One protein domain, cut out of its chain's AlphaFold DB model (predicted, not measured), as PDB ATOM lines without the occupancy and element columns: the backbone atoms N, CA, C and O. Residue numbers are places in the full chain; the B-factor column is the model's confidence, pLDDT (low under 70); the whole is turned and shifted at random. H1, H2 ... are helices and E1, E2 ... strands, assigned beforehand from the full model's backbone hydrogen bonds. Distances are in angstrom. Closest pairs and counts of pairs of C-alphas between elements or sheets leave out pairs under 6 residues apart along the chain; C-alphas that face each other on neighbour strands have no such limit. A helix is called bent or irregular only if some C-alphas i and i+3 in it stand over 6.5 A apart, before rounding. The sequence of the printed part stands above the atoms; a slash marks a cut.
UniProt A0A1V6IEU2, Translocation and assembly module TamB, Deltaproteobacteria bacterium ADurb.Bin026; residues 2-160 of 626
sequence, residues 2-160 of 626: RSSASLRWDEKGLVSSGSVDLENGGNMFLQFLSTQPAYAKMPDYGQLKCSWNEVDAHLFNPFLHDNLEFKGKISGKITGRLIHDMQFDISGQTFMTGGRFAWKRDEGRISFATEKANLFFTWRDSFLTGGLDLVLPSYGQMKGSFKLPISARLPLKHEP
ATOM      1  N   ARG A   2      11.550  -1.898   2.671       85.31
ATOM      2  CA  ARG A   2      10.324  -2.554   2.180       85.31
ATOM      3  C   ARG A   2      10.269  -3.956   2.763       85.31
ATOM      4  O   ARG A   2      11.226  -4.702   2.633       85.31
ATOM      5  N   SER A   3       9.172  -4.312   3.416       88.50
ATOM      6  CA  SER A   3       8.982  -5.649   3.976       88.50
ATOM      7  C   SER A   3       7.675  -6.237   3.478       88.50
ATOM      8  O   SER A   3       6.656  -5.548   3.464       88.50
ATOM      9  N   SER A   4       7.694  -7.512   3.116       90.19
ATOM     10  CA  SER A   4       6.495  -8.290   2.837       90.19
ATOM     11  C   SER A   4       6.486  -9.520   3.735       90.19
ATOM     12  O   SER A   4       7.531 -10.107   4.003       90.19
ATOM     13  N   ALA A   5       5.316  -9.893   4.233       90.56
ATOM     14  CA  ALA A   5       5.136 -11.117   4.993       90.56
ATOM     15  C   ALA A   5       3.846 -11.786   4.538       90.56
ATOM     16  O   ALA A   5       2.832 -11.123   4.324       90.56
ATOM     17  N   SER A   6       3.892 -13.101   4.386       90.00
ATOM     18  CA  SER A   6       2.729 -13.928   4.123       90.00
ATOM     19  C   SER A   6       2.669 -15.033   5.168       90.00
ATOM     20  O   SER A   6       3.679 -15.644   5.522       90.00
ATOM     21  N   LEU A   7       1.474 -15.261   5.696       89.50
ATOM     22  CA  LEU A   7       1.205 -16.310   6.662       89.50
ATOM     23  C   LEU A   7      -0.070 -17.013   6.225       89.50
ATOM     24  O   LEU A   7      -1.113 -16.384   6.075       89.50
ATOM     25  N   ARG A   8       0.025 -18.318   6.023       88.00
ATOM     26  CA  ARG A   8      -1.117 -19.181   5.755       88.00
ATOM     27  C   ARG A   8      -1.037 -20.350   6.711       88.00
ATOM     28  O   ARG A   8      -0.057 -21.088   6.677       88.00
ATOM     29  N   TRP A   9      -2.055 -20.497   7.548       87.62
ATOM     30  CA  TRP A   9      -2.199 -21.638   8.435       87.62
ATOM     31  C   TRP A   9      -3.565 -22.265   8.215       87.62
ATOM     32  O   TRP A   9      -4.581 -21.643   8.514       87.62
ATOM     33  N   ASP A  10      -3.584 -23.461   7.646       87.00
ATOM     34  CA  ASP A  10      -4.806 -24.208   7.368       87.00
ATOM     35  C   ASP A  10      -4.656 -25.667   7.832       87.00
ATOM     36  O   ASP A  10      -3.694 -26.030   8.513       87.00
ATOM     37  N   GLU A  11      -5.625 -26.516   7.487       82.69
ATOM     38  CA  GLU A  11      -5.606 -27.950   7.806       82.69
ATOM     39  C   GLU A  11      -4.413 -28.700   7.187       82.69
ATOM     40  O   GLU A  11      -4.059 -29.780   7.655       82.69
ATOM     41  N   LYS A  12      -3.776 -28.142   6.147       83.44
ATOM     42  CA  LYS A  12      -2.624 -28.739   5.457       83.44
ATOM     43  C   LYS A  12      -1.290 -28.327   6.080       83.44
ATOM     44  O   LYS A  12      -0.270 -28.933   5.748       83.44
ATOM     45  N   GLY A  13      -1.276 -27.318   6.953       86.94
ATOM     46  CA  GLY A  13      -0.071 -26.876   7.648       86.94
ATOM     47  C   GLY A  13       0.085 -25.361   7.770       86.94
ATOM     48  O   GLY A  13      -0.739 -24.577   7.297       86.94
ATOM     49  N   LEU A  14       1.199 -24.947   8.378       87.69
ATOM     50  CA  LEU A  14       1.660 -23.563   8.419       87.69
ATOM     51  C   LEU A  14       2.703 -23.301   7.332       87.69
ATOM     52  O   LEU A  14       3.755 -23.934   7.294       87.69
ATOM     53  N   VAL A  15       2.462 -22.286   6.513       90.56
ATOM     54  CA  VAL A  15       3.450 -21.677   5.624       90.56
ATOM     55  C   VAL A  15       3.576 -20.209   6.003       90.56
ATOM     56  O   VAL A  15       2.657 -19.422   5.782       90.56
ATOM     57  N   SER A  16       4.724 -19.838   6.557       90.94
ATOM     58  CA  SER A  16       5.105 -18.448   6.788       90.94
ATOM     59  C   SER A  16       6.281 -18.099   5.890       90.94
ATOM     60  O   SER A  16       7.252 -18.852   5.814       90.94
ATOM     61  N   SER A  17       6.215 -16.964   5.209       92.31
ATOM     62  CA  SER A  17       7.371 -16.380   4.541       92.31
ATOM     63  C   SER A  17       7.420 -14.880   4.772       92.31
ATOM     64  O   SER A  17       6.391 -14.218   4.868       92.31
ATOM     65  N   GLY A  18       8.625 -14.339   4.857       92.75
ATOM     66  CA  GLY A  18       8.869 -12.911   4.950       92.75
ATOM     67  C   GLY A  18      10.061 -12.532   4.093       92.75
ATOM     68  O   GLY A  18      11.056 -13.255   4.059       92.75
ATOM     69  N   SER A  19       9.963 -11.404   3.402       91.25
ATOM     70  CA  SER A  19      11.091 -10.767   2.738       91.25
ATOM     71  C   SER A  19      11.250  -9.342   3.241       91.25
ATOM     72  O   SER A  19      10.272  -8.639   3.502       91.25
ATOM     73  N   VAL A  20      12.494  -8.917   3.392       91.75
ATOM     74  CA  VAL A  20      12.849  -7.570   3.821       91.75
ATOM     75  C   VAL A  20      13.933  -7.053   2.892       91.75
ATOM     76  O   VAL A  20      15.037  -7.587   2.882       91.75
ATOM     77  N   ASP A  21      13.624  -5.992   2.160       88.88
ATOM     78  CA  ASP A  21      14.569  -5.215   1.370       88.88
ATOM     79  C   ASP A  21      14.985  -3.974   2.170       88.88
ATOM     80  O   ASP A  21      14.175  -3.105   2.535       88.88
ATOM     81  N   LEU A  22      16.274  -3.906   2.483       85.94
ATOM     82  CA  LEU A  22      16.888  -2.818   3.231       85.94
ATOM     83  C   LEU A  22      17.184  -1.641   2.295       85.94
ATOM     84  O   LEU A  22      17.467  -1.818   1.113       85.94
ATOM     85  N   GLU A  23      17.170  -0.419   2.831       78.31
ATOM     86  CA  GLU A  23      17.416   0.802   2.037       78.31
ATOM     87  C   GLU A  23      18.814   0.836   1.406       78.31
ATOM     88  O   GLU A  23      19.003   1.434   0.352       78.31
ATOM     89  N   ASN A  24      19.766   0.113   1.998       75.38
ATOM     90  CA  ASN A  24      21.158   0.054   1.555       75.38
ATOM     91  C   ASN A  24      21.419  -1.055   0.506       75.38
ATOM     92  O   ASN A  24      22.575  -1.380   0.230       75.38
ATOM     93  N   GLY A  25      20.365  -1.658  -0.061       77.12
ATOM     94  CA  GLY A  25      20.443  -2.629  -1.164       77.12
ATOM     95  C   GLY A  25      20.575  -4.105  -0.766       77.12
ATOM     96  O   GLY A  25      20.586  -4.960  -1.647       77.12
ATOM     97  N   GLY A  26      20.654  -4.424   0.529       86.12
ATOM     98  CA  GLY A  26      20.645  -5.806   1.023       86.12
ATOM     99  C   GLY A  26      19.230  -6.372   1.161       86.12
ATOM    100  O   GLY A  26      18.282  -5.622   1.399       86.12
ATOM    101  N   ASN A  27      19.086  -7.694   1.066       91.75
ATOM    102  CA  ASN A  27      17.809  -8.375   1.273       91.75
ATOM    103  C   ASN A  27      17.910  -9.509   2.299       91.75
ATOM    104  O   ASN A  27      18.967 -10.099   2.519       91.75
ATOM    105  N   MET A  28      16.789  -9.800   2.946       91.94
ATOM    106  CA  MET A  28      16.625 -10.933   3.847       91.94
ATOM    107  C   MET A  28      15.358 -11.686   3.479       91.94
ATOM    108  O   MET A  28      14.323 -11.084   3.203       91.94
ATOM    109  N   PHE A  29      15.437 -13.007   3.506       93.69
ATOM    110  CA  PHE A  29      14.326 -13.911   3.279       93.69
ATOM    111  C   PHE A  29      14.234 -14.896   4.440       93.69
ATOM    112  O   PHE A  29      15.238 -15.460   4.879       93.69
ATOM    113  N   LEU A  30      13.020 -15.105   4.929       93.44
ATOM    114  CA  LEU A  30      12.685 -16.051   5.978       93.44
ATOM    115  C   LEU A  30      11.523 -16.908   5.494       93.44
ATOM    116  O   LEU A  30      10.546 -16.392   4.958       93.44
ATOM    117  N   GLN A  31      11.604 -18.211   5.715       93.94
ATOM    118  CA  GLN A  31      10.527 -19.147   5.460       93.94
ATOM    119  C   GLN A  31      10.452 -20.165   6.593       93.94
ATOM    120  O   GLN A  31      11.457 -20.761   6.980       93.94
ATOM    121  N   PHE A  32       9.238 -20.387   7.083       91.62
ATOM    122  CA  PHE A  32       8.918 -21.424   8.045       91.62
ATOM    123  C   PHE A  32       7.776 -22.290   7.511       91.62
ATOM    124  O   PHE A  32       6.749 -21.775   7.066       91.62
ATOM    125  N   LEU A  33       7.970 -23.606   7.530       90.38
ATOM    126  CA  LEU A  33       7.020 -24.592   7.022       90.38
ATOM    127  C   LEU A  33       6.727 -25.615   8.117       90.38
ATOM    128  O   LEU A  33       7.643 -26.292   8.568       90.38
ATOM    129  N   SER A  34       5.473 -25.790   8.513       88.81
ATOM    130  CA  SER A  34       5.041 -26.878   9.393       88.81
ATOM    131  C   SER A  34       3.889 -27.627   8.746       88.81
ATOM    132  O   SER A  34       3.029 -27.012   8.129       88.81
ATOM    133  N   THR A  35       3.844 -28.947   8.893       87.69
ATOM    134  CA  THR A  35       2.681 -29.748   8.482       87.69
ATOM    135  C   THR A  35       1.627 -29.849   9.589       87.69
ATOM    136  O   THR A  35       0.662 -30.591   9.436       87.69
ATOM    137  N   GLN A  36       1.789 -29.129  10.709       83.50
ATOM    138  CA  GLN A  36       0.784 -29.100  11.770       83.50
ATOM    139  C   GLN A  36      -0.416 -28.225  11.391       83.50
ATOM    140  O   GLN A  36      -0.215 -27.081  10.967       83.50
ATOM    141  N   PRO A  37      -1.651 -28.718  11.599       82.75
ATOM    142  CA  PRO A  37      -2.864 -27.932  11.380       82.75
ATOM    143  C   PRO A  37      -2.930 -26.730  12.333       82.75
ATOM    144  O   PRO A  37      -2.182 -26.662  13.303       82.75
ATOM    145  N   ALA A  38      -3.809 -25.767  12.058       82.38
ATOM    146  CA  ALA A  38      -3.927 -24.537  12.845       82.38
ATOM    147  C   ALA A  38      -4.304 -24.768  14.322       82.38
ATOM    148  O   ALA A  38      -5.314 -25.406  14.613       82.38
ATOM    149  N   TYR A  39      -3.524 -24.207  15.257       78.19
ATOM    150  CA  TYR A  39      -3.817 -24.213  16.698       78.19
ATOM    151  C   TYR A  39      -3.370 -22.918  17.404       78.19
ATOM    152  O   TYR A  39      -2.595 -22.132  16.877       78.19
ATOM    153  N   ALA A  40      -3.845 -22.672  18.629       74.69
ATOM    154  CA  ALA A  40      -3.594 -21.427  19.377       74.69
ATOM    155  C   ALA A  40      -2.215 -21.350  20.089       74.69
ATOM    156  O   ALA A  40      -2.079 -20.686  21.116       74.69
ATOM    157  N   LYS A  41      -1.194 -22.062  19.598       77.06
ATOM    158  CA  LYS A  41       0.186 -22.090  20.129       77.06
ATOM    159  C   LYS A  41       1.177 -22.178  18.958       77.06
ATOM    160  O   LYS A  41       0.765 -22.339  17.824       77.06
ATOM    161  N   MET A  42       2.479 -22.053  19.195       74.19
ATOM    162  CA  MET A  42       3.487 -22.183  18.130       74.19
ATOM    163  C   MET A  42       3.651 -23.652  17.687       74.19
ATOM    164  O   MET A  42       3.596 -24.509  18.570       74.19
ATOM    165  N   PRO A  43       3.885 -23.940  16.385       79.62
ATOM    166  CA  PRO A  43       4.247 -25.263  15.865       79.62
ATOM    167  C   PRO A  43       5.313 -25.983  16.706       79.62
ATOM    168  O   PRO A  43       6.360 -25.404  16.972       79.62
ATOM    169  N   ASP A  44       5.072 -27.237  17.090       81.69
ATOM    170  CA  ASP A  44       6.030 -28.113  17.777       81.69
ATOM    171  C   ASP A  44       7.104 -28.639  16.820       81.69
ATOM    172  O   ASP A  44       8.173 -29.059  17.252       81.69
ATOM    173  N   TYR A  45       6.826 -28.662  15.516       87.69
ATOM    174  CA  TYR A  45       7.804 -29.028  14.500       87.69
ATOM    175  C   TYR A  45       7.640 -28.205  13.228       87.69
ATOM    176  O   TYR A  45       6.546 -27.771  12.869       87.69
ATOM    177  N   GLY A  46       8.741 -28.003  12.512       89.81
ATOM    178  CA  GLY A  46       8.736 -27.288  11.241       89.81
ATOM    179  C   GLY A  46      10.125 -27.154  10.634       89.81
ATOM    180  O   GLY A  46      11.124 -27.424  11.288       89.81
ATOM    181  N   GLN A  47      10.202 -26.749   9.373       92.56
ATOM    182  CA  GLN A  47      11.439 -26.434   8.668       92.56
ATOM    183  C   GLN A  47      11.628 -24.922   8.626       92.56
ATOM    184  O   GLN A  47      10.709 -24.188   8.269       92.56
ATOM    185  N   LEU A  48      12.836 -24.476   8.942       92.38
ATOM    186  CA  LEU A  48      13.261 -23.088   8.894       92.38
ATOM    187  C   LEU A  48      14.276 -22.916   7.765       92.38
ATOM    188  O   LEU A  48      15.275 -23.633   7.696       92.38
ATOM    189  N   LYS A  49      14.048 -21.935   6.898       94.50
ATOM    190  CA  LYS A  49      15.036 -21.449   5.934       94.50
ATOM    191  C   LYS A  49      15.147 -19.944   6.085       94.50
ATOM    192  O   LYS A  49      14.149 -19.238   6.013       94.50
ATOM    193  N   CYS A  50      16.357 -19.454   6.279       94.31
ATOM    194  CA  CYS A  50      16.658 -18.036   6.295       94.31
ATOM    195  C   CYS A  50      17.850 -17.781   5.376       94.31
ATOM    196  O   CYS A  50      18.796 -18.565   5.348       94.31
ATOM    197  N   SER A  51      17.813 -16.703   4.610       94.88
ATOM    198  CA  SER A  51      18.948 -16.253   3.815       94.88
ATOM    199  C   SER A  51      19.018 -14.745   3.828       94.88
ATOM    200  O   SER A  51      17.990 -14.073   3.807       94.88
ATOM    201  N   TRP A  52      20.227 -14.218   3.821       94.19
ATOM    202  CA  TRP A  52      20.478 -12.796   3.695       94.19
ATOM    203  C   TRP A  52      21.539 -12.570   2.634       94.19
ATOM    204  O   TRP A  52      22.474 -13.364   2.504       94.19
ATOM    205  N   ASN A  53      21.390 -11.501   1.868       93.69
ATOM    206  CA  ASN A  53      22.346 -11.123   0.847       93.69
ATOM    207  C   ASN A  53      22.700  -9.644   0.970       93.69
ATOM    208  O   ASN A  53      21.813  -8.794   1.001       93.69
ATOM    209  N   GLU A  54      23.999  -9.359   1.020       90.62
ATOM    210  CA  GLU A  54      24.571  -8.015   1.105       90.62
ATOM    211  C   GLU A  54      23.995  -7.153   2.239       90.62
ATOM    212  O   GLU A  54      23.861  -5.932   2.123       90.62
ATOM    213  N   VAL A  55      23.662  -7.787   3.360       89.88
ATOM    214  CA  VAL A  55      23.144  -7.099   4.540       89.88
ATOM    215  C   VAL A  55      24.289  -6.404   5.266       89.88
ATOM    216  O   VAL A  55      25.374  -6.966   5.413       89.88
ATOM    217  N   ASP A  56      24.053  -5.174   5.720       87.94
ATOM    218  CA  ASP A  56      25.048  -4.431   6.489       87.94
ATOM    219  C   ASP A  56      25.344  -5.160   7.804       87.94
ATOM    220  O   ASP A  56      24.454  -5.413   8.623       87.94
ATOM    221  N   ALA A  57      26.614  -5.490   8.007       83.12
ATOM    222  CA  ALA A  57      27.068  -6.209   9.179       83.12
ATOM    223  C   ALA A  57      26.855  -5.428  10.485       83.12
ATOM    224  O   ALA A  57      26.791  -6.034  11.553       83.12
ATOM    225  N   HIS A  58      26.674  -4.103  10.407       80.81
ATOM    226  CA  HIS A  58      26.358  -3.267  11.559       80.81
ATOM    227  C   HIS A  58      25.081  -3.716  12.288       80.81
ATOM    228  O   HIS A  58      24.971  -3.538  13.500       80.81
ATOM    229  N   LEU A  59      24.129  -4.341  11.584       78.44
ATOM    230  CA  LEU A  59      22.914  -4.896  12.191       78.44
ATOM    231  C   LEU A  59      23.206  -6.027  13.192       78.44
ATOM    232  O   LEU A  59      22.372  -6.313  14.046       78.44
ATOM    233  N   PHE A  60      24.395  -6.631  13.123       75.81
ATOM    234  CA  PHE A  60      24.835  -7.706  14.009       75.81
ATOM    235  C   PHE A  60      25.796  -7.232  15.109       75.81
ATOM    236  O   PHE A  60      26.155  -8.025  15.976       75.81
ATOM    237  N   ASN A  61      26.169  -5.944  15.132       75.38
ATOM    238  CA  ASN A  61      27.008  -5.375  16.191       75.38
ATOM    239  C   ASN A  61      26.449  -5.571  17.616       75.38
ATOM    240  O   ASN A  61      27.266  -5.799  18.501       75.38
ATOM    241  N   PRO A  62      25.121  -5.563  17.877       77.69
ATOM    242  CA  PRO A  62      24.591  -5.849  19.215       77.69
ATOM    243  C   PRO A  62      24.926  -7.249  19.756       77.69
ATOM    244  O   PRO A  62      24.795  -7.484  20.952       77.69
ATOM    245  N   PHE A  63      25.335  -8.186  18.892       72.19
ATOM    246  CA  PHE A  63      25.778  -9.528  19.285       72.19
ATOM    247  C   PHE A  63      27.303  -9.626  19.476       72.19
ATOM    248  O   PHE A  63      27.807 -10.686  19.843       72.19
ATOM    249  N   LEU A  64      28.045  -8.548  19.202       71.19
ATOM    250  CA  LEU A  64      29.487  -8.449  19.414       71.19
ATOM    251  C   LEU A  64      29.780  -7.775  20.762       71.19
ATOM    252  O   LEU A  64      28.951  -7.058  21.310       71.19
ATOM    253  N   HIS A  65      30.984  -7.989  21.295       71.31
ATOM    254  CA  HIS A  65      31.446  -7.275  22.488       71.31
ATOM    255  C   HIS A  65      31.570  -5.773  22.190       71.31
ATOM    256  O   HIS A  65      32.090  -5.415  21.136       71.31
ATOM    257  N   ASP A  66      31.227  -4.903  23.145       72.44
ATOM    258  CA  ASP A  66      31.153  -3.432  22.979       72.44
ATOM    259  C   ASP A  66      32.407  -2.750  22.397       72.44
ATOM    260  O   ASP A  66      32.353  -1.644  21.858       72.44
ATOM    261  N   ASN A  67      33.562  -3.411  22.481       76.69
ATOM    262  CA  ASN A  67      34.835  -2.881  22.004       76.69
ATOM    263  C   ASN A  67      35.103  -3.227  20.530       76.69
ATOM    264  O   ASN A  67      36.006  -2.653  19.920       76.69
ATOM    265  N   LEU A  68      34.351  -4.164  19.951       79.44
ATOM    266  CA  LEU A  68      34.523  -4.658  18.592       79.44
ATOM    267  C   LEU A  68      33.441  -4.078  17.686       79.44
ATOM    268  O   LEU A  68      32.256  -4.339  17.845       79.44
ATOM    269  N   GLU A  69      33.870  -3.326  16.681       79.06
ATOM    270  CA  GLU A  69      33.005  -2.860  15.610       79.06
ATOM    271  C   GLU A  69      33.350  -3.560  14.311       79.06
ATOM    272  O   GLU A  69      34.516  -3.651  13.910       79.06
ATOM    273  N   PHE A  70      32.309  -3.959  13.601       81.06
ATOM    274  CA  PHE A  70      32.436  -4.584  12.308       81.06
ATOM    275  C   PHE A  70      31.629  -3.810  11.269       81.06
ATOM    276  O   PHE A  70      30.482  -3.426  11.496       81.06
ATOM    277  N   LYS A  71      32.269  -3.509  10.137       85.56
ATOM    278  CA  LYS A  71      31.645  -2.855   8.984       85.56
ATOM    279  C   LYS A  71      31.899  -3.690   7.742       85.56
ATOM    280  O   LYS A  71      33.034  -4.096   7.505       85.56
ATOM    281  N   GLY A  72      30.875  -3.890   6.930       87.00
ATOM    282  CA  GLY A  72      30.964  -4.674   5.705       87.00
ATOM    283  C   GLY A  72      29.596  -5.182   5.286       87.00
ATOM    284  O   GLY A  72      28.603  -4.956   5.977       87.00
ATOM    285  N   LYS A  73      29.556  -5.879   4.154       90.19
ATOM    286  CA  LYS A  73      28.358  -6.568   3.677       90.19
ATOM    287  C   LYS A  73      28.503  -8.057   3.949       90.19
ATOM    288  O   LYS A  73      29.504  -8.657   3.557       90.19
ATOM    289  N   ILE A  74      27.514  -8.646   4.609       91.56
ATOM    290  CA  ILE A  74      27.466 -10.084   4.851       91.56
ATOM    291  C   ILE A  74      26.359 -10.737   4.033       91.56
ATOM    292  O   ILE A  74      25.278 -10.177   3.842       91.56
ATOM    293  N   SER A  75      26.628 -11.959   3.600       93.81
ATOM    294  CA  SER A  75      25.672 -12.824   2.924       93.81
ATOM    295  C   SER A  75      25.739 -14.208   3.546       93.81
ATOM    296  O   SER A  75      26.795 -14.669   3.979       93.81
ATOM    297  N   GLY A  76      24.613 -14.896   3.620       94.69
ATOM    298  CA  GLY A  76      24.557 -16.156   4.333       94.69
ATOM    299  C   GLY A  76      23.222 -16.850   4.213       94.69
ATOM    300  O   GLY A  76      22.255 -16.336   3.646       94.69
ATOM    301  N   LYS A  77      23.194 -18.068   4.733       96.06
ATOM    302  CA  LYS A  77      21.990 -18.881   4.814       96.06
ATOM    303  C   LYS A  77      22.011 -19.715   6.078       96.06
ATOM    304  O   LYS A  77      23.059 -20.207   6.492       96.06
ATOM    305  N   ILE A  78      20.834 -19.908   6.641       95.00
ATOM    306  CA  ILE A  78      20.551 -20.799   7.750       95.00
ATOM    307  C   ILE A  78      19.440 -21.739   7.301       95.00
ATOM    308  O   ILE A  78      18.413 -21.316   6.772       95.00
ATOM    309  N   THR A  79      19.642 -23.027   7.522       95.19
ATOM    310  CA  THR A  79      18.645 -24.069   7.308       95.19
ATOM    311  C   THR A  79      18.531 -24.892   8.567       95.19
ATOM    312  O   THR A  79      19.539 -25.290   9.144       95.19
ATOM    313  N   GLY A  80      17.313 -25.191   8.982       93.25
ATOM    314  CA  GLY A  80      17.122 -26.019  10.151       93.25
ATOM    315  C   GLY A  80      15.719 -26.551  10.276       93.25
ATOM    316  O   GLY A  80      14.869 -26.370   9.403       93.25
ATOM    317  N   ARG A  81      15.490 -27.216  11.395       92.88
ATOM    318  CA  ARG A  81      14.193 -27.750  11.770       92.88
ATOM    319  C   ARG A  81      13.929 -27.498  13.242       92.88
ATOM    320  O   ARG A  81      14.823 -27.656  14.068       92.88
ATOM    321  N   LEU A  82      12.702 -27.102  13.534       88.25
ATOM    322  CA  LEU A  82      12.132 -27.102  14.866       88.25
ATOM    323  C   LEU A  82      11.642 -28.519  15.165       88.25
ATOM    324  O   LEU A  82      11.044 -29.181  14.310       88.25
ATOM    325  N   ILE A  83      11.949 -28.970  16.365       87.81
ATOM    326  CA  ILE A  83      11.640 -30.266  16.946       87.81
ATOM    327  C   ILE A  83      10.834 -29.982  18.222       87.81
ATOM    328  O   ILE A  83      10.809 -28.857  18.731       87.81
ATOM    329  N   HIS A  84      10.173 -31.016  18.734       83.88
ATOM    330  CA  HIS A  84       9.355 -30.952  19.936       83.88
ATOM    331  C   HIS A  84      10.078 -30.280  21.120       83.88
ATOM    332  O   HIS A  84      11.301 -30.365  21.242       83.88
ATOM    333  N   ASP A  85       9.310 -29.632  22.001       81.75
ATOM    334  CA  ASP A  85       9.816 -28.901  23.177       81.75
ATOM    335  C   ASP A  85      10.762 -27.729  22.834       81.75
ATOM    336  O   ASP A  85      11.746 -27.456  23.523       81.75
ATOM    337  N   MET A  86      10.479 -27.035  21.722       81.88
ATOM    338  CA  MET A  86      11.274 -25.900  21.222       81.88
ATOM    339  C   MET A  86      12.758 -26.229  20.995       81.88
ATOM    340  O   MET A  86      13.614 -25.338  21.045       81.88
ATOM    341  N   GLN A  87      13.069 -27.502  20.756       87.62
ATOM    342  CA  GLN A  87      14.393 -27.931  20.335       87.62
ATOM    343  C   GLN A  87      14.570 -27.647  18.852       87.62
ATOM    344  O   GLN A  87      13.614 -27.670  18.084       87.62
ATOM    345  N   PHE A  88      15.790 -27.391  18.413       89.88
ATOM    346  CA  PHE A  88      16.051 -27.132  17.010       89.88
ATOM    347  C   PHE A  88      17.376 -27.736  16.561       89.88
ATOM    348  O   PHE A  88      18.301 -27.947  17.337       89.88
ATOM    349  N   ASP A  89      17.442 -28.033  15.274       92.75
ATOM    350  CA  ASP A  89      18.627 -28.529  14.585       92.75
ATOM    351  C   ASP A  89      18.870 -27.579  13.420       92.75
ATOM    352  O   ASP A  89      18.098 -27.548  12.458       92.75
ATOM    353  N   ILE A  90      19.860 -26.708  13.582       94.31
ATOM    354  CA  ILE A  90      20.110 -25.574  12.700       94.31
ATOM    355  C   ILE A  90      21.549 -25.641  12.214       94.31
ATOM    356  O   ILE A  90      22.485 -25.689  13.002       94.31
ATOM    357  N   SER A  91      21.741 -25.559  10.905       96.06
ATOM    358  CA  SER A  91      23.045 -25.328  10.295       96.06
ATOM    359  C   SER A  91      23.026 -24.031   9.507       96.06
ATOM    360  O   SER A  91      22.011 -23.639   8.926       96.06
ATOM    361  N   GLY A  92      24.153 -23.336   9.498       95.50
ATOM    362  CA  GLY A  92      24.260 -22.054   8.837       95.50
ATOM    363  C   GLY A  92      25.664 -21.774   8.354       95.50
ATOM    364  O   GLY A  92      26.648 -22.294   8.875       95.50
ATOM    365  N   GLN A  93      25.738 -20.920   7.346       95.88
ATOM    366  CA  GLN A  93      26.980 -20.319   6.903       95.88
ATOM    367  C   GLN A  93      26.749 -18.837   6.649       95.88
ATOM    368  O   GLN A  93      25.723 -18.440   6.093       95.88
ATOM    369  N   THR A  94      27.723 -18.029   7.026       93.50
ATOM    370  CA  THR A  94      27.761 -16.608   6.728       93.50
ATOM    371  C   THR A  94      29.143 -16.260   6.238       93.50
ATOM    372  O   THR A  94      30.148 -16.659   6.822       93.50
ATOM    373  N   PHE A  95      29.195 -15.512   5.153       93.56
ATOM    374  CA  PHE A  95      30.428 -15.014   4.597       93.56
ATOM    375  C   PHE A  95      30.342 -13.506   4.425       93.56
ATOM    376  O   PHE A  95      29.276 -12.918   4.249       93.56
ATOM    377  N   MET A  96      31.500 -12.881   4.472       90.19
ATOM    378  CA  MET A  96      31.684 -11.483   4.146       90.19
ATOM    379  C   MET A  96      32.808 -11.394   3.128       90.19
ATOM    380  O   MET A  96      33.879 -11.977   3.319       90.19
ATOM    381  N   THR A  97      32.558 -10.613   2.086       83.88
ATOM    382  CA  THR A  97      33.536 -10.224   1.073       83.88
ATOM    383  C   THR A  97      33.815  -8.737   1.212       83.88
ATOM    384  O   THR A  97      32.963  -7.916   0.880       83.88
ATOM    385  N   GLY A  98      35.001  -8.393   1.708       81.31
ATOM    386  CA  GLY A  98      35.368  -7.005   1.962       81.31
ATOM    387  C   GLY A  98      34.700  -6.419   3.211       81.31
ATOM    388  O   GLY A  98      33.480  -6.419   3.375       81.31
ATOM    389  N   GLY A  99      35.514  -5.860   4.098       85.25
ATOM    390  CA  GLY A  99      35.030  -5.150   5.273       85.25
ATOM    391  C   GLY A  99      36.160  -4.567   6.101       85.25
ATOM    392  O   GLY A  99      37.337  -4.614   5.726       85.25
ATOM    393  N   ARG A 100      35.799  -4.028   7.261       84.88
ATOM    394  CA  ARG A 100      36.747  -3.515   8.241       84.88
ATOM    395  C   ARG A 100      36.334  -3.931   9.644       84.88
ATOM    396  O   ARG A 100      35.257  -3.565  10.111       84.88
ATOM    397  N   PHE A 101      37.230  -4.630  10.327       82.56
ATOM    398  CA  PHE A 101      37.165  -4.813  11.771       82.56
ATOM    399  C   PHE A 101      37.817  -3.619  12.444       82.56
ATOM    400  O   PHE A 101      38.839  -3.112  11.975       82.56
ATOM    401  N   ALA A 102      37.243  -3.155  13.542       80.88
ATOM    402  CA  ALA A 102      37.859  -2.147  14.372       80.88
ATOM    403  C   ALA A 102      37.711  -2.495  15.844       80.88
ATOM    404  O   ALA A 102      36.614  -2.766  16.316       80.88
ATOM    405  N   TRP A 103      38.819  -2.420  16.565       79.62
ATOM    406  CA  TRP A 103      38.856  -2.572  18.005       79.62
ATOM    407  C   TRP A 103      39.077  -1.205  18.646       79.62
ATOM    408  O   TRP A 103      40.066  -0.524  18.354       79.62
ATOM    409  N   LYS A 104      38.123  -0.781  19.475       74.94
ATOM    410  CA  LYS A 104      38.201   0.446  20.268       74.94
ATOM    411  C   LYS A 104      38.852   0.149  21.620       74.94
ATOM    412  O   LYS A 104      38.468  -0.800  22.301       74.94
ATOM    413  N   ARG A 105      39.826   0.977  22.000       63.72
ATOM    414  CA  ARG A 105      40.469   1.003  23.320       63.72
ATOM    415  C   ARG A 105      40.605   2.446  23.810       63.72
ATOM    416  O   ARG A 105      40.524   3.380  23.013       63.72
ATOM    417  N   ASP A 106      40.902   2.606  25.098       57.03
ATOM    418  CA  ASP A 106      41.118   3.905  25.760       57.03
ATOM    419  C   ASP A 106      42.248   4.754  25.138       57.03
ATOM    420  O   ASP A 106      42.317   5.962  25.370       57.03
ATOM    421  N   GLU A 107      43.144   4.135  24.358       55.31
ATOM    422  CA  GLU A 107      44.345   4.750  23.769       55.31
ATOM    423  C   GLU A 107      44.310   4.840  22.231       55.31
ATOM    424  O   GLU A 107      45.246   5.352  21.619       55.31
ATOM    425  N   GLY A 108      43.228   4.391  21.579       61.69
ATOM    426  CA  GLY A 108      43.096   4.476  20.124       61.69
ATOM    427  C   GLY A 108      42.137   3.459  19.503       61.69
ATOM    428  O   GLY A 108      41.538   2.618  20.173       61.69
ATOM    429  N   ARG A 109      41.989   3.540  18.175       71.38
ATOM    430  CA  ARG A 109      41.183   2.613  17.370       71.38
ATOM    431  C   ARG A 109      42.095   1.848  16.423       71.38
ATOM    432  O   ARG A 109      42.623   2.432  15.480       71.38
ATOM    433  N   ILE A 110      42.230   0.544  16.635       74.00
ATOM    434  CA  ILE A 110      42.966  -0.331  15.720       74.00
ATOM    435  C   ILE A 110      41.977  -0.851  14.683       74.00
ATOM    436  O   ILE A 110      40.882  -1.271  15.046       74.00
ATOM    437  N   SER A 111      42.314  -0.798  13.394       77.06
ATOM    438  CA  SER A 111      41.416  -1.286  12.347       77.06
ATOM    439  C   SER A 111      42.116  -2.122  11.296       77.06
ATOM    440  O   SER A 111      43.184  -1.745  10.819       77.06
ATOM    441  N   PHE A 112      41.449  -3.188  10.871       79.56
ATOM    442  CA  PHE A 112      41.969  -4.161   9.925       79.56
ATOM    443  C   PHE A 112      40.982  -4.328   8.778       79.56
ATOM    444  O   PHE A 112      39.791  -4.549   9.005       79.56
ATOM    445  N   ALA A 113      41.477  -4.212   7.549       85.00
ATOM    446  CA  ALA A 113      40.713  -4.607   6.378       85.00
ATOM    447  C   ALA A 113      40.670  -6.134   6.295       85.00
ATOM    448  O   ALA A 113      41.661  -6.814   6.569       85.00
ATOM    449  N   THR A 114      39.521  -6.653   5.902       84.88
ATOM    450  CA  THR A 114      39.243  -8.082   5.779       84.88
ATOM    451  C   THR A 114      38.764  -8.341   4.368       84.88
ATOM    452  O   THR A 114      37.858  -7.669   3.884       84.88
ATOM    453  N   GLU A 115      39.391  -9.299   3.699       88.38
ATOM    454  CA  GLU A 115      39.013  -9.708   2.347       88.38
ATOM    455  C   GLU A 115      37.916 -10.753   2.411       88.38
ATOM    456  O   GLU A 115      36.893 -10.623   1.740       88.38
ATOM    457  N   LYS A 116      38.103 -11.744   3.283       89.12
ATOM    458  CA  LYS A 116      37.161 -12.837   3.458       89.12
ATOM    459  C   LYS A 116      37.033 -13.184   4.931       89.12
ATOM    460  O   LYS A 116      38.033 -13.424   5.597       89.12
ATOM    461  N   ALA A 117      35.801 -13.257   5.414       92.31
ATOM    462  CA  ALA A 117      35.486 -13.939   6.663       92.31
ATOM    463  C   ALA A 117      34.375 -14.942   6.377       92.31
ATOM    464  O   ALA A 117      33.356 -14.561   5.806       92.31
ATOM    465  N   ASN A 118      34.575 -16.205   6.726       94.62
ATOM    466  CA  ASN A 118      33.597 -17.266   6.541       94.62
ATOM    467  C   ASN A 118      33.363 -17.956   7.879       94.62
ATOM    468  O   ASN A 118      34.293 -18.508   8.451       94.62
ATOM    469  N   LEU A 119      32.133 -17.918   8.365       94.50
ATOM    470  CA  LEU A 119      31.700 -18.590   9.578       94.50
ATOM    471  C   LEU A 119      30.676 -19.643   9.180       94.50
ATOM    472  O   LEU A 119      29.652 -19.325   8.578       94.50
ATOM    473  N   PHE A 120      30.931 -20.888   9.544       96.31
ATOM    474  CA  PHE A 120      29.976 -21.978   9.408       96.31
ATOM    475  C   PHE A 120      29.686 -22.559  10.782       96.31
ATOM    476  O   PHE A 120      30.571 -22.627  11.635       96.31
ATOM    477  N   PHE A 121      28.446 -22.975  11.008       96.56
ATOM    478  CA  PHE A 121      28.050 -23.577  12.269       96.56
ATOM    479  C   PHE A 121      26.957 -24.626  12.086       96.56
ATOM    480  O   PHE A 121      26.195 -24.623  11.118       96.56
ATOM    481  N   THR A 122      26.884 -25.539  13.041       96.06
ATOM    482  CA  THR A 122      25.812 -26.506  13.237       96.06
ATOM    483  C   THR A 122      25.478 -26.529  14.715       96.06
ATOM    484  O   THR A 122      26.353 -26.704  15.564       96.06
ATOM    485  N   TRP A 123      24.206 -26.343  15.016       93.81
ATOM    486  CA  TRP A 123      23.668 -26.267  16.352       93.81
ATOM    487  C   TRP A 123      22.595 -27.329  16.507       93.81
ATOM    488  O   TRP A 123      21.524 -27.238  15.908       93.81
ATOM    489  N   ARG A 124      22.927 -28.364  17.270       91.56
ATOM    490  CA  ARG A 124      22.080 -29.534  17.474       91.56
ATOM    491  C   ARG A 124      22.314 -30.102  18.857       91.56
ATOM    492  O   ARG A 124      23.411 -29.979  19.410       91.56
ATOM    493  N   ASP A 125      21.299 -30.767  19.386       86.00
ATOM    494  CA  ASP A 125      21.371 -31.433  20.679       86.00
ATOM    495  C   ASP A 125      21.800 -30.428  21.775       86.00
ATOM    496  O   ASP A 125      21.109 -29.440  22.040       86.00
ATOM    497  N   SER A 126      22.966 -30.645  22.388       88.38
ATOM    498  CA  SER A 126      23.525 -29.773  23.431       88.38
ATOM    499  C   SER A 126      24.733 -28.943  22.978       88.38
ATOM    500  O   SER A 126      25.392 -28.334  23.815       88.38
ATOM    501  N   PHE A 127      25.051 -28.922  21.674       90.56
ATOM    502  CA  PHE A 127      26.285 -28.314  21.175       90.56
ATOM    503  C   PHE A 127      26.082 -27.383  19.978       90.56
ATOM    504  O   PHE A 127      25.467 -27.740  18.972       90.56
ATOM    505  N   LEU A 128      26.723 -26.219  20.054       92.94
ATOM    506  CA  LEU A 128      26.993 -25.337  18.929       92.94
ATOM    507  C   LEU A 128      28.418 -25.611  18.435       92.94
ATOM    508  O   LEU A 128      29.394 -25.344  19.130       92.94
ATOM    509  N   THR A 129      28.533 -26.161  17.235       95.81
ATOM    510  CA  THR A 129      29.806 -26.502  16.586       95.81
ATOM    511  C   THR A 129      30.010 -25.659  15.348       95.81
ATOM    512  O   THR A 129      29.036 -25.278  14.709       95.81
ATOM    513  N   GLY A 130      31.248 -25.368  14.976       96.50
ATOM    514  CA  GLY A 130      31.505 -24.591  13.776       96.50
ATOM    515  C   GLY A 130      32.959 -24.215  13.596       96.50
ATOM    516  O   GLY A 130      33.841 -24.692  14.312       96.50
ATOM    517  N   GLY A 131      33.196 -23.351  12.621       96.81
ATOM    518  CA  GLY A 131      34.512 -22.812  12.347       96.81
ATOM    519  C   GLY A 131      34.458 -21.454  11.672       96.81
ATOM    520  O   GLY A 131      33.440 -21.049  11.109       96.81
ATOM    521  N   LEU A 132      35.574 -20.749  11.780       94.81
ATOM    522  CA  LEU A 132      35.787 -19.402  11.284       94.81
ATOM    523  C   LEU A 132      37.065 -19.384  10.448       94.81
ATOM    524  O   LEU A 132      38.141 -19.644  10.974       94.81
ATOM    525  N   ASP A 133      36.957 -19.025   9.174       94.56
ATOM    526  CA  ASP A 133      38.094 -18.727   8.308       94.56
ATOM    527  C   ASP A 133      38.174 -17.214   8.088       94.56
ATOM    528  O   ASP A 133      37.224 -16.601   7.596       94.56
ATOM    529  N   LEU A 134      39.310 -16.609   8.415       92.50
ATOM    530  CA  LEU A 134      39.555 -15.176   8.299       92.50
ATOM    531  C   LEU A 134      40.783 -14.922   7.416       92.50
ATOM    532  O   LEU A 134      41.861 -15.457   7.674       92.50
ATOM    533  N   VAL A 135      40.631 -14.072   6.402       92.62
ATOM    534  CA  VAL A 135      41.701 -13.628   5.498       92.62
ATOM    535  C   VAL A 135      41.807 -12.107   5.559       92.62
ATOM    536  O   VAL A 135      40.902 -11.373   5.149       92.62
ATOM    537  N   LEU A 136      42.937 -11.637   6.077       88.88
ATOM    538  CA  LEU A 136      43.288 -10.233   6.232       88.88
ATOM    539  C   LEU A 136      44.429  -9.907   5.252       88.88
ATOM    540  O   LEU A 136      45.576 -10.264   5.525       88.88
ATOM    541  N   PRO A 137      44.185  -9.176   4.151       85.25
ATOM    542  CA  PRO A 137      45.175  -8.960   3.086       85.25
ATOM    543  C   PRO A 137      46.542  -8.465   3.558       85.25
ATOM    544  O   PRO A 137      47.578  -8.821   3.008       85.25
ATOM    545  N   SER A 138      46.550  -7.616   4.588       84.12
ATOM    546  CA  SER A 138      47.777  -7.033   5.144       84.12
ATOM    547  C   SER A 138      48.340  -7.779   6.353       84.12
ATOM    548  O   SER A 138      49.471  -7.497   6.739       84.12
ATOM    549  N   TYR A 139      47.571  -8.697   6.945       85.44
ATOM    550  CA  TYR A 139      47.870  -9.294   8.249       85.44
ATOM    551  C   TYR A 139      47.872 -10.823   8.242       85.44
ATOM    552  O   TYR A 139      48.204 -11.395   9.266       85.44
ATOM    553  N   GLY A 140      47.566 -11.488   7.125       91.06
ATOM    554  CA  GLY A 140      47.635 -12.943   6.993       91.06
ATOM    555  C   GLY A 140      46.282 -13.638   7.137       91.06
ATOM    556  O   GLY A 140      45.240 -13.072   6.808       91.06
ATOM    557  N   GLN A 141      46.302 -14.892   7.578       93.38
ATOM    558  CA  GLN A 141      45.111 -15.731   7.677       93.38
ATOM    559  C   GLN A 141      45.032 -16.436   9.028       93.38
ATOM    560  O   GLN A 141      46.043 -16.883   9.574       93.38
ATOM    561  N   MET A 142      43.811 -16.584   9.524       94.50
ATOM    562  CA  MET A 142      43.499 -17.279  10.764       94.50
ATOM    563  C   MET A 142      42.335 -18.226  10.517       94.50
ATOM    564  O   MET A 142      41.353 -17.859   9.872       94.50
ATOM    565  N   LYS A 143      42.434 -19.431  11.062       96.38
ATOM    566  CA  LYS A 143      41.336 -20.382  11.134       96.38
ATOM    567  C   LYS A 143      41.030 -20.685  12.586       96.38
ATOM    568  O   LYS A 143      41.922 -20.693  13.432       96.38
ATOM    569  N   GLY A 144      39.765 -20.928  12.874       96.50
ATOM    570  CA  GLY A 144      39.326 -21.368  14.182       96.50
ATOM    571  C   GLY A 144      38.221 -22.397  14.075       96.50
ATOM    572  O   GLY A 144      37.435 -22.376  13.130       96.50
ATOM    573  N   SER A 145      38.159 -23.288  15.051       96.88
ATOM    574  CA  SER A 145      37.064 -24.226  15.242       96.88
ATOM    575  C   SER A 145      36.530 -24.082  16.664       96.88
ATOM    576  O   SER A 145      37.247 -23.689  17.589       96.88
ATOM    577  N   PHE A 146      35.241 -24.344  16.835       95.44
ATOM    578  CA  PHE A 146      34.607 -24.298  18.142       95.44
ATOM    579  C   PHE A 146      33.583 -25.414  18.295       95.44
ATOM    580  O   PHE A 146      32.882 -25.791  17.354       95.44
ATOM    581  N   LYS A 147      33.470 -25.913  19.521       94.31
ATOM    582  CA  LYS A 147      32.391 -26.754  20.022       94.31
ATOM    583  C   LYS A 147      32.030 -26.243  21.408       94.31
ATOM    584  O   LYS A 147      32.791 -26.388  22.362       94.31
ATOM    585  N   LEU A 148      30.873 -25.606  21.484       92.44
ATOM    586  CA  LEU A 148      30.376 -24.918  22.661       92.44
ATOM    587  C   LEU A 148      29.153 -25.666  23.206       92.44
ATOM    588  O   LEU A 148      28.275 -26.021  22.418       92.44
ATOM    589  N   PRO A 149      29.054 -25.890  24.524       91.38
ATOM    590  CA  PRO A 149      27.945 -26.594  25.162       91.38
ATOM    591  C   PRO A 149      26.771 -25.626  25.362       91.38
ATOM    592  O   PRO A 149      26.498 -25.126  26.455       91.38
ATOM    593  N   ILE A 150      26.135 -25.271  24.250       88.88
ATOM    594  CA  ILE A 150      24.972 -24.392  24.205       88.88
ATOM    595  C   ILE A 150      23.815 -25.249  23.708       88.88
ATOM    596  O   ILE A 150      23.834 -25.700  22.562       88.88
ATOM    597  N   SER A 151      22.813 -25.492  24.557       87.69
ATOM    598  CA  SER A 151      21.676 -26.328  24.169       87.69
ATOM    599  C   SER A 151      20.893 -25.703  23.020       87.69
ATOM    600  O   SER A 151      20.540 -24.524  23.077       87.69
ATOM    601  N   ALA A 152      20.580 -26.503  22.001       88.31
ATOM    602  CA  ALA A 152      19.795 -26.085  20.845       88.31
ATOM    603  C   ALA A 152      18.293 -26.069  21.182       88.31
ATOM    604  O   ALA A 152      17.500 -26.810  20.607       88.31
ATOM    605  N   ARG A 153      17.911 -25.286  22.198       85.69
ATOM    606  CA  ARG A 153      16.530 -25.156  22.680       85.69
ATOM    607  C   ARG A 153      16.245 -23.758  23.206       85.69
ATOM    608  O   ARG A 153      17.141 -23.107  23.738       85.69
ATOM    609  N   LEU A 154      14.994 -23.322  23.110       80.12
ATOM    610  CA  LEU A 154      14.530 -22.076  23.723       80.12
ATOM    611  C   LEU A 154      13.853 -22.350  25.082       80.12
ATOM    612  O   LEU A 154      13.124 -23.331  25.199       80.12
ATOM    613  N   PRO A 155      14.048 -21.505  26.113       80.31
ATOM    614  CA  PRO A 155      15.054 -20.448  26.194       80.31
ATOM    615  C   PRO A 155      16.473 -21.032  26.248       80.31
ATOM    616  O   PRO A 155      16.684 -22.142  26.746       80.31
ATOM    617  N   LEU A 156      17.442 -20.256  25.760       77.44
ATOM    618  CA  LEU A 156      18.849 -20.650  25.767       77.44
ATOM    619  C   LEU A 156      19.307 -20.899  27.203       77.44
ATOM    620  O   LEU A 156      19.266 -20.005  28.049       77.44
ATOM    621  N   LYS A 157      19.737 -22.128  27.480       73.44
ATOM    622  CA  LYS A 157      20.367 -22.498  28.746       73.44
ATOM    623  C   LYS A 157      21.847 -22.709  28.486       73.44
ATOM    624  O   LYS A 157      22.232 -23.616  27.753       73.44
ATOM    625  N   HIS A 158      22.661 -21.839  29.069       66.81
ATOM    626  CA  HIS A 158      24.102 -22.033  29.121       66.81
ATOM    627  C   HIS A 158      24.402 -23.077  30.194       66.81
ATOM    628  O   HIS A 158      23.915 -22.947  31.315       66.81
ATOM    629  N   GLU A 159      25.179 -24.104  29.860       75.31
ATOM    630  CA  GLU A 159      25.662 -25.093  30.824       75.31
ATOM    631  C   GLU A 159      27.028 -24.632  31.357       75.31
ATOM    632  O   GLU A 159      28.027 -24.782  30.652       75.31
ATOM    633  N   PRO A 160      27.128 -24.074  32.583       72.38
ATOM    634  CA  PRO A 160      28.377 -23.484  33.081       72.38
ATOM    635  C   PRO A 160      29.510 -24.512  33.207       72.38
ATOM    636  O   PRO A 160      30.687 -24.180  33.078       72.38
TER     637      PRO A 160
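What this domain is: This is residues 2 to 160 of the 626 residues of the protein "Translocation and assembly module TamB" of Deltaproteobacteria bacterium ADurb.Bin026 (UniProt A0A1V6IEU2). A single broad sheet of nine antiparallel strands, twisted and curved, makes a wall in which the strands lie side by side in the order of the chain. The ends of E5, E6 and E7 beyond their bends fold away from the rest of the wall as a flap, and the short helix H1 sits next to E5, in the link between E4 and E5. The printed part has 159 residues with nine named strands and one named helix, in the order E1 E2 E3 E4 H1 E5 E6 E7 E8 E9, and the class is mostly strand. It is only just loose, close to compact, with a radius of gyration of the C-alphas of 18.3 A, and the C-alphas span 59 by 41 by 26 A.

Where its parts are: E1, residues 2 to 10, begins with C-alpha 2 at (10.324, -2.554, 2.180). E2 is residues 13 to 21, E3 residues 27 to 34 and E4 residues 46 to 56. H1, residues 57 to 63, is 10.7 A long and irregular, with C-alphas 59 and 62 7.3 A apart. E5, residues 68 to 83, is 34.4 A long. E6, residues 87 to 105, is the longest strand by residues and measures 39.1 A. E7, residues 108 to 124, measures 40.1 A. E8 is residues 127 to 136. E9, residues 140 to 148, ends with C-alpha 148 at (30.376, -24.918, 22.661).

How they stand to each other: The sheet runs E1 E2 E3 E4 E5 E6 E7 E8 E9, twisted, with edge strands E1 and E9. E1 to E4 form one meander, each strand the antiparallel neighbour of the one before, and E5 to E9 form another. In the hairpin of E1 and E2, N 4 and O 19 are 2.8 A apart, within hydrogen-bond range. E4 and E5 are antiparallel at 168 degrees, with N 50 and O 78 within hydrogen-bond range at 2.8 A. E5 bends by 102 degrees at residue 71, E6 by 98 degrees at residue 98 and E7 by 84 degrees at residue 115. Beyond these bends the hairpin of E6 and E7 still pairs, with N 103 and O 110 2.8 A apart. E7 and E8 are antiparallel at 146 degrees, with N 122 and O 129 2.7 A apart. H1 is on the sheet at a height of 5.2 A, over none of its strands; its closest C-alphas to E5 are those of Ala 57 and Gly 72, 5.4 A apart. In H1, 0 of 3 O i to N i+4 pairs and 3 of 4 O i to N i+3 pairs are within hydrogen-bond range.

The domain as a whole: The two C-alphas farthest apart are those of Glu 11 and Glu 107, at 61.8 A. The printed part has no cut. The link from E3 to E4, 11 residues, is long, and the other links are tight. Residues 149 to 160 hold no named element. The mean pLDDT of the printed part is 86.4, and residues 105 to 108 and residue 158 are under 70.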